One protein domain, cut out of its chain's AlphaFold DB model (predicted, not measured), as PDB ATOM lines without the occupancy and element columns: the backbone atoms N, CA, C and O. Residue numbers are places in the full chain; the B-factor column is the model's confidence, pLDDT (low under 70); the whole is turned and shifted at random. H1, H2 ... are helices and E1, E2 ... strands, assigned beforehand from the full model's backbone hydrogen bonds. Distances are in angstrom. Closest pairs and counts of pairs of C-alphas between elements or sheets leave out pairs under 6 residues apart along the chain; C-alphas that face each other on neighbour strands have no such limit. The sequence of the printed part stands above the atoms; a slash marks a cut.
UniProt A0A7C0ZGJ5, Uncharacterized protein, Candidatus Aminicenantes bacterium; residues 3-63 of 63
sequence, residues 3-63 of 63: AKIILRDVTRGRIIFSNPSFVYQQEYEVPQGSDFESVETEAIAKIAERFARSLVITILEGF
ATOM      1  N   ALA A   3       7.498  34.656  34.633       80.88
ATOM      2  CA  ALA A   3       8.428  35.783  34.608       80.88
ATOM      3  C   ALA A   3       9.517  35.593  33.547       80.88
ATOM      4  O   ALA A   3      10.074  34.507  33.392       80.88
ATOM      5  N   LYS A   4       9.841  36.682  32.842       83.44
ATOM      6  CA  LYS A   4      10.963  36.763  31.901       83.44
ATOM      7  C   LYS A   4      11.988  37.753  32.438       83.44
ATOM      8  O   LYS A   4      11.654  38.909  32.680       83.44
ATOM      9  N   ILE A   5      13.228  37.298  32.606       83.38
ATOM     10  CA  ILE A   5      14.315  38.090  33.194       83.38
ATOM     11  C   ILE A   5      15.385  38.394  32.138       83.38
ATOM     12  O   ILE A   5      15.784  37.523  31.359       83.38
ATOM     13  N   ILE A   6      15.859  39.642  32.143       86.81
ATOM     14  CA  ILE A   6      17.018  40.114  31.383       86.81
ATOM     15  C   ILE A   6      17.961  40.794  32.377       86.81
ATOM     16  O   ILE A   6      17.540  41.713  33.078       86.81
ATOM     17  N   LEU A   7      19.225  40.371  32.419       83.69
ATOM     18  CA  LEU A   7      20.264  41.051  33.197       83.69
ATOM     19  C   LEU A   7      21.175  41.826  32.253       83.69
ATOM     20  O   LEU A   7      21.611  41.317  31.212       83.69
ATOM     21  N   ARG A   8      21.465  43.070  32.631       87.94
ATOM     22  CA  ARG A   8      22.250  44.008  31.835       87.94
ATOM     23  C   ARG A   8      23.385  44.578  32.669       87.94
ATOM     24  O   ARG A   8      23.171  45.020  33.793       87.94
ATOM     25  N   ASP A   9      24.567  44.625  32.076       86.38
ATOM     26  CA  ASP A   9      25.679  45.410  32.591       86.38
ATOM     27  C   ASP A   9      25.338  46.904  32.454       86.38
ATOM     28  O   ASP A   9      25.163  47.411  31.342       86.38
ATOM     29  N   VAL A  10      25.224  47.604  33.584       87.00
ATOM     30  CA  VAL A  10      24.918  49.045  33.648       87.00
ATOM     31  C   VAL A  10      26.058  49.928  33.141       87.00
ATOM     32  O   VAL A  10      25.801  51.029  32.667       87.00
ATOM     33  N   THR A  11      27.300  49.451  33.196       91.25
ATOM     34  CA  THR A  11      28.486  50.214  32.776       91.25
ATOM     35  C   THR A  11      28.745  50.096  31.276       91.25
ATOM     36  O   THR A  11      29.130  51.069  30.634       91.25
ATOM     37  N   ARG A  12      28.502  48.912  30.696       87.12
ATOM     38  CA  ARG A  12      28.764  48.607  29.275       87.12
ATOM     39  C   ARG A  12      27.503  48.551  28.418       87.12
ATOM     40  O   ARG A  12      27.587  48.418  27.201       87.12
ATOM     41  N   GLY A  13      26.325  48.584  29.038       84.12
ATOM     42  CA  GLY A  13      25.036  48.500  28.356       84.12
ATOM     43  C   GLY A  13      24.766  47.153  27.674       84.12
ATOM     44  O   GLY A  13      23.839  47.071  26.863       84.12
ATOM     45  N   ARG A  14      25.534  46.103  27.983       88.19
ATOM     46  CA  ARG A  14      25.451  44.780  27.346       88.19
ATOM     47  C   ARG A  14      24.503  43.859  28.114       88.19
ATOM     48  O   ARG A  14      24.557  43.811  29.339       88.19
ATOM     49  N   ILE A  15      23.662  43.103  27.406       87.44
ATOM     50  CA  ILE A  15      22.900  42.000  28.012       87.44
ATOM     51  C   ILE A  15      23.885  40.886  28.354       87.44
ATOM     52  O   ILE A  15      24.589  40.385  27.477       87.44
ATOM     53  N   ILE A  16      23.941  40.534  29.630       84.56
ATOM     54  CA  ILE A  16      24.857  39.521  30.164       84.56
ATOM     55  C   ILE A  16      24.140  38.203  30.446       84.56
ATOM     56  O   ILE A  16      24.764  37.153  30.446       84.56
ATOM     57  N   PHE A  17      22.818  38.250  30.601       79.19
ATOM     58  CA  PHE A  17      21.983  37.070  30.733       79.19
ATOM     59  C   PHE A  17      20.601  37.363  30.165       79.19
ATOM     60  O   PHE A  17      20.017  38.423  30.402       79.19
ATOM     61  N   SER A  18      20.080  36.419  29.393       74.94
ATOM     62  CA  SER A  18      18.766  36.526  28.784       74.94
ATOM     63  C   SER A  18      18.139  35.141  28.755       74.94
ATOM     64  O   SER A  18      18.624  34.260  28.048       74.94
ATOM     65  N   ASN A  19      17.016  35.039  29.466       68.19
ATOM     66  CA  ASN A  19      16.068  33.932  29.515       68.19
ATOM     67  C   ASN A  19      16.406  32.746  30.432       68.19
ATOM     68  O   ASN A  19      17.247  31.906  30.124       68.19
ATOM     69  N   PRO A  20      15.570  32.591  31.463       66.19
ATOM     70  CA  PRO A  20      14.894  31.323  31.663       66.19
ATOM     71  C   PRO A  20      13.405  31.613  31.899       66.19
ATOM     72  O   PRO A  20      13.038  32.473  32.702       66.19
ATOM     73  N   SER A  21      12.528  30.942  31.162       69.50
ATOM     74  CA  SER A  21      11.085  31.061  31.366       69.50
ATOM     75  C   SER A  21      10.728  30.470  32.730       69.50
ATOM     76  O   SER A  21      10.474  29.273  32.846       69.50
ATOM     77  N   PHE A  22      10.742  31.298  33.775       72.94
ATOM     78  CA  PHE A  22      10.371  30.880  35.117       72.94
ATOM     79  C   PHE A  22       8.861  30.701  35.172       72.94
ATOM     80  O   PHE A  22       8.106  31.673  35.075       72.94
ATOM     81  N   VAL A  23       8.433  29.454  35.336       80.00
ATOM     82  CA  VAL A  23       7.033  29.098  35.535       80.00
ATOM     83  C   VAL A  23       6.906  28.463  36.906       80.00
ATOM     84  O   VAL A  23       7.438  27.386  37.158       80.00
ATOM     85  N   TYR A  24       6.185  29.146  37.790       79.62
ATOM     86  CA  TYR A  24       5.808  28.609  39.090       79.62
ATOM     87  C   TYR A  24       4.293  28.545  39.167       79.62
ATOM     88  O   TYR A  24       3.620  29.580  39.213       79.62
ATOM     89  N   GLN A  25       3.775  27.325  39.173       82.88
ATOM     90  CA  GLN A  25       2.365  27.031  39.354       82.88
ATOM     91  C   GLN A  25       2.210  26.206  40.624       82.88
ATOM     92  O   GLN A  25       2.973  25.272  40.866       82.88
ATOM     93  N   GLN A  26       1.247  26.592  41.448       80.50
ATOM     94  CA  GLN A  26       0.916  25.882  42.665       80.50
ATOM     95  C   GLN A  26      -0.589  25.993  42.881       80.50
ATOM     96  O   GLN A  26      -1.164  27.070  42.728       80.50
ATOM     97  N   GLU A  27      -1.198  24.867  43.224       83.94
ATOM     98  CA  GLU A  27      -2.574  24.809  43.697       83.94
ATOM     99  C   GLU A  27      -2.619  25.242  45.166       83.94
ATOM    100  O   GLU A  27      -1.695  24.965  45.941       83.94
ATOM    101  N   TYR A  28      -3.679  25.949  45.547       83.56
ATOM    102  CA  TYR A  28      -3.938  26.328  46.928       83.56
ATOM    103  C   TYR A  28      -5.383  25.990  47.281       83.56
ATOM    104  O   TYR A  28      -6.284  26.101  46.451       83.56
ATOM    105  N   GLU A  29      -5.588  25.545  48.513       84.62
ATOM    106  CA  GLU A  29      -6.911  25.232  49.034       84.62
ATOM    107  C   GLU A  29      -7.497  26.466  49.713       84.62
ATOM    108  O   GLU A  29      -6.786  27.197  50.401       84.62
ATOM    109  N   VAL A  30      -8.802  26.677  49.543       87.00
ATOM    110  CA  VAL A  30      -9.547  27.741  50.222       87.00
ATOM    111  C   VAL A  30     -10.466  27.082  51.252       87.00
ATOM    112  O   VAL A  30     -11.474  26.481  50.867       87.00
ATOM    113  N   PRO A  31     -10.135  27.139  52.554       87.19
ATOM    114  CA  PRO A  31     -10.977  26.553  53.593       87.19
ATOM    115  C   PRO A  31     -12.350  27.238  53.661       87.19
ATOM    116  O   PRO A  31     -12.484  28.426  53.355       87.19
ATOM    117  N   GLN A  32     -13.383  26.521  54.111       84.69
ATOM    118  CA  GLN A  32     -14.703  27.128  54.305       84.69
ATOM    119  C   GLN A  32     -14.659  28.238  55.363       84.69
ATOM    120  O   GLN A  32     -14.104  28.056  56.442       84.69
ATOM    121  N   GLY A  33     -15.270  29.384  55.050       84.00
ATOM    122  CA  GLY A  33     -15.274  30.567  55.918       84.00
ATOM    123  C   GLY A  33     -14.038  31.462  55.782       84.00
ATOM    124  O   GLY A  33     -13.980  32.495  56.443       84.00
ATOM    125  N   SER A  34     -13.079  31.099  54.926       83.25
ATOM    126  CA  SER A  34     -11.929  31.951  54.595       83.25
ATOM    127  C   SER A  34     -12.294  32.961  53.519       83.25
ATOM    128  O   SER A  34     -13.079  32.662  52.618       83.25
ATOM    129  N   ASP A  35     -11.657  34.124  53.573       86.81
ATOM    130  CA  ASP A  35     -11.670  35.069  52.465       86.81
ATOM    131  C   ASP A  35     -10.736  34.596  51.337       86.81
ATOM    132  O   ASP A  35      -9.569  34.273  51.574       86.81
ATOM    133  N   PHE A  36     -11.260  34.541  50.113       83.12
ATOM    134  CA  PHE A  36     -10.542  34.029  48.945       83.12
ATOM    135  C   PHE A  36      -9.319  34.889  48.606       83.12
ATOM    136  O   PHE A  36      -8.237  34.347  48.383       83.12
ATOM    137  N   GLU A  37      -9.468  36.218  48.623       84.19
ATOM    138  CA  GLU A  37      -8.398  37.155  48.253       84.19
ATOM    139  C   GLU A  37      -7.215  37.074  49.226       84.19
ATOM    140  O   GLU A  37      -6.048  37.106  48.821       84.19
ATOM    141  N   SER A  38      -7.509  36.911  50.516       86.44
ATOM    142  CA  SER A  38      -6.496  36.728  51.556       86.44
ATOM    143  C   SER A  38      -5.668  35.454  51.338       86.44
ATOM    144  O   SER A  38      -4.435  35.495  51.394       86.44
ATOM    145  N   VAL A  39      -6.327  34.328  51.038       87.50
ATOM    146  CA  VAL A  39      -5.657  33.039  50.783       87.50
ATOM    147  C   VAL A  39      -4.859  33.077  49.476       87.50
ATOM    148  O   VAL A  39      -3.729  32.585  49.423       87.50
ATOM    149  N   GLU A  40      -5.404  33.702  48.433       85.81
ATOM    150  CA  GLU A  40      -4.703  33.902  47.164       85.81
ATOM    151  C   GLU A  40      -3.440  34.754  47.351       85.81
ATOM    152  O   GLU A  40      -2.366  34.394  46.863       85.81
ATOM    153  N   THR A  41      -3.532  35.844  48.115       88.44
ATOM    154  CA  THR A  41      -2.389  36.720  48.418       88.44
ATOM    155  C   THR A  41      -1.279  35.955  49.137       88.44
ATOM    156  O   THR A  41      -0.101  36.075  48.783       88.44
ATOM    157  N   GLU A  42      -1.636  35.117  50.111       88.44
ATOM    158  CA  GLU A  42      -0.678  34.264  50.814       88.44
ATOM    159  C   GLU A  42      -0.031  33.234  49.872       88.44
ATOM    160  O   GLU A  42       1.189  33.028  49.898       88.44
ATOM    161  N   ALA A  43      -0.826  32.606  49.001       88.44
ATOM    162  CA  ALA A  43      -0.330  31.662  48.006       88.44
ATOM    163  C   ALA A  43       0.644  32.336  47.023       88.44
ATOM    164  O   ALA A  43       1.715  31.790  46.736       88.44
ATOM    165  N   ILE A  44       0.331  33.549  46.563       89.38
ATOM    166  CA  ILE A  44       1.206  34.350  45.698       89.38
ATOM    167  C   ILE A  44       2.518  34.682  46.414       89.38
ATOM    168  O   ILE A  44       3.585  34.507  45.820       89.38
ATOM    169  N   ALA A  45       2.471  35.103  47.682       89.44
ATOM    170  CA  ALA A  45       3.668  35.416  48.466       89.44
ATOM    171  C   ALA A  45       4.606  34.201  48.596       89.44
ATOM    172  O   ALA A  45       5.812  34.312  48.363       89.44
ATOM    173  N   LYS A  46       4.046  33.015  48.869       88.94
ATOM    174  CA  LYS A  46       4.803  31.752  48.933       88.94
ATOM    175  C   LYS A  46       5.468  31.405  47.598       88.94
ATOM    176  O   LYS A  46       6.625  30.981  47.565       88.94
ATOM    177  N   ILE A  47       4.757  31.585  46.485       89.94
ATOM    178  CA  ILE A  47       5.310  31.335  45.148       89.94
ATOM    179  C   ILE A  47       6.407  32.356  44.808       89.94
ATOM    180  O   ILE A  47       7.428  31.986  44.222       89.94
ATOM    181  N   ALA A  48       6.229  33.620  45.195       89.19
ATOM    182  CA  ALA A  48       7.200  34.683  44.964       89.19
ATOM    183  C   ALA A  48       8.536  34.417  45.678       89.19
ATOM    184  O   ALA A  48       9.594  34.629  45.085       89.19
ATOM    185  N   GLU A  49       8.510  33.884  46.904       90.56
ATOM    186  CA  GLU A  49       9.731  33.514  47.633       90.56
ATOM    187  C   GLU A  49      10.529  32.422  46.899       90.56
ATOM    188  O   GLU A  49      11.747  32.530  46.726       90.56
ATOM    189  N   ARG A  50       9.842  31.379  46.410       88.56
ATOM    190  CA  ARG A  50      10.470  30.287  45.643       88.56
ATOM    191  C   ARG A  50      11.093  30.796  44.348       88.56
ATOM    192  O   ARG A  50      12.222  30.426  44.022       88.56
ATOM    193  N   PHE A  51      10.370  31.665  43.644       87.50
ATOM    194  CA  PHE A  51      10.865  32.341  42.451       87.50
ATOM    195  C   PHE A  51      12.133  33.154  42.752       87.50
ATOM    196  O   PHE A  51      13.145  32.975  42.075       87.50
ATOM    197  N   ALA A  52      12.112  33.992  43.793       89.06
ATOM    198  CA  ALA A  52      13.249  34.830  44.168       89.06
ATOM    199  C   ALA A  52      14.489  33.994  44.515       89.06
ATOM    200  O   ALA A  52      15.586  34.287  44.039       89.06
ATOM    201  N   ARG A  53      14.316  32.910  45.283       89.81
ATOM    202  CA  ARG A  53      15.414  31.995  45.622       89.81
ATOM    203  C   ARG A  53      16.041  31.375  44.376       89.81
ATOM    204  O   ARG A  53      17.262  31.379  44.250       89.81
ATOM    205  N   SER A  54      15.222  30.865  43.457       86.38
ATOM    206  CA  SER A  54      15.728  30.272  42.219       86.38
ATOM    207  C   SER A  54      16.448  31.293  41.351       86.38
ATOM    208  O   SER A  54      17.500  30.979  40.808       86.38
ATOM    209  N   LEU A  55      15.914  32.512  41.245       84.94
ATOM    210  CA  LEU A  55      16.541  33.587  40.485       84.94
ATOM    211  C   LEU A  55      17.934  33.915  41.031       84.94
ATOM    212  O   LEU A  55      18.878  34.024  40.255       84.94
ATOM    213  N   VAL A  56      18.075  34.038  42.353       88.50
ATOM    214  CA  VAL A  56      19.371  34.309  42.991       88.50
ATOM    215  C   VAL A  56      20.361  33.174  42.733       88.50
ATOM    216  O   VAL A  56      21.491  33.452  42.351       88.50
ATOM    217  N   ILE A  57      19.944  31.913  42.876       87.56
ATOM    218  CA  ILE A  57      20.805  30.755  42.580       87.56
ATOM    219  C   ILE A  57      21.260  30.783  41.118       87.56
ATOM    220  O   ILE A  57      22.452  30.702  40.856       87.56
ATOM    221  N   THR A  58      20.341  30.993  40.170       82.44
ATOM    222  CA  THR A  58      20.681  31.086  38.741       82.44
ATOM    223  C   THR A  58      21.679  32.210  38.455       82.44
ATOM    224  O   THR A  58      22.554  32.048  37.609       82.44
ATOM    225  N   ILE A  59      21.578  33.343  39.159       82.06
ATOM    226  CA  ILE A  59      22.555  34.432  39.049       82.06
ATOM    227  C   ILE A  59      23.918  34.000  39.597       82.06
ATOM    228  O   ILE A  59      24.923  34.289  38.965       82.06
ATOM    229  N   LEU A  60      23.964  33.312  40.738       86.38
ATOM    230  CA  LEU A  60      25.215  32.877  41.372       86.38
ATOM    231  C   LEU A  60      25.900  31.696  40.663       86.38
ATOM    232  O   LEU A  60      27.096  31.510  40.837       86.38
ATOM    233  N   GLU A  61      25.155  30.876  39.920       82.50
ATOM    234  CA  GLU A  61      25.699  29.757  39.133       82.50
ATOM    235  C   GLU A  61      26.112  30.174  37.712       82.50
ATOM    236  O   GLU A  61      26.997  29.561  37.118       82.50
ATOM    237  N   GLY A  62      25.432  31.170  37.134       70.00
ATOM    238  CA  GLY A  62      25.644  31.626  35.755       70.00
ATOM    239  C   GLY A  62      26.652  32.769  35.592       70.00
ATOM    240  O   GLY A  62      26.990  33.106  34.454       70.00
ATOM    241  N   PHE A  63      27.107  33.361  36.699       58.28
ATOM    242  CA  PHE A  63      28.145  34.396  36.786       58.28
ATOM    243  C   PHE A  63      29.276  33.948  37.705       58.28
ATOM    244  O   PHE A  63      30.406  34.440  37.489       58.28
TER     245      PHE A  63
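Overview. This is residues 3 to 63 of the 63 residues of an uncharacterized protein of Candidatus Aminicenantes bacterium (UniProt A0A7C0ZGJ5). What does this domain look like? It is a thin rod in which a small two-stranded hairpin, E1 and E2, lies toward one end, while a long loop, residues 19 to 35, runs away to the far end and one long helix, H1, leads back. Residues 32 to 37 stick out at that far end. What is it made of? The printed part has 61 residues, with two named strands and one named helix in the order E1, E2, H1; the sheet, E1 - E2, is antiparallel, and the class is mixed, helices and strands. It is extended, with a radius of gyration of the C-alphas of 16.3 A and spans of 54 by 19 by 15 A.

Along the chain. Where are the strands? E1 is residues 6 to 8, 6.5 A long, beginning at C-alpha 6, (17.018, 40.114, 31.383). E2 is residues 15 to 18, 6.9 A long. Where is the helix? H1 is residues 36 to 62, 38.6 A from first to last C-alpha, ending at C-alpha 62, (25.644, 31.626, 35.755).

Arrangement. How do the strands pair? E1 and E2 form a hairpin, antiparallel at 169 degrees, and C-alphas 8 and 15 face each other at 4.4 A. N 7 and O 17, and also N 16 and O 7, are within hydrogen-bond range at 2.9 A. How does the helix stand? H1 is apart from E1. In H1 every O i to N i+4 pair is within hydrogen-bond range.

Size, cuts and confidence. How large is it? The two C-alphas farthest apart, those of Arg 12 and Gln 32, are 54.6 A apart. Which links are long, and is there a cut? The link from E2 to H1, 17 residues, is long, and that from E1 to E2, 6 residues, is short. The printed part has no cut. Where is confidence low? Residues 19 to 21 and residue 63 are under 70; the mean pLDDT of the printed part is 83.9.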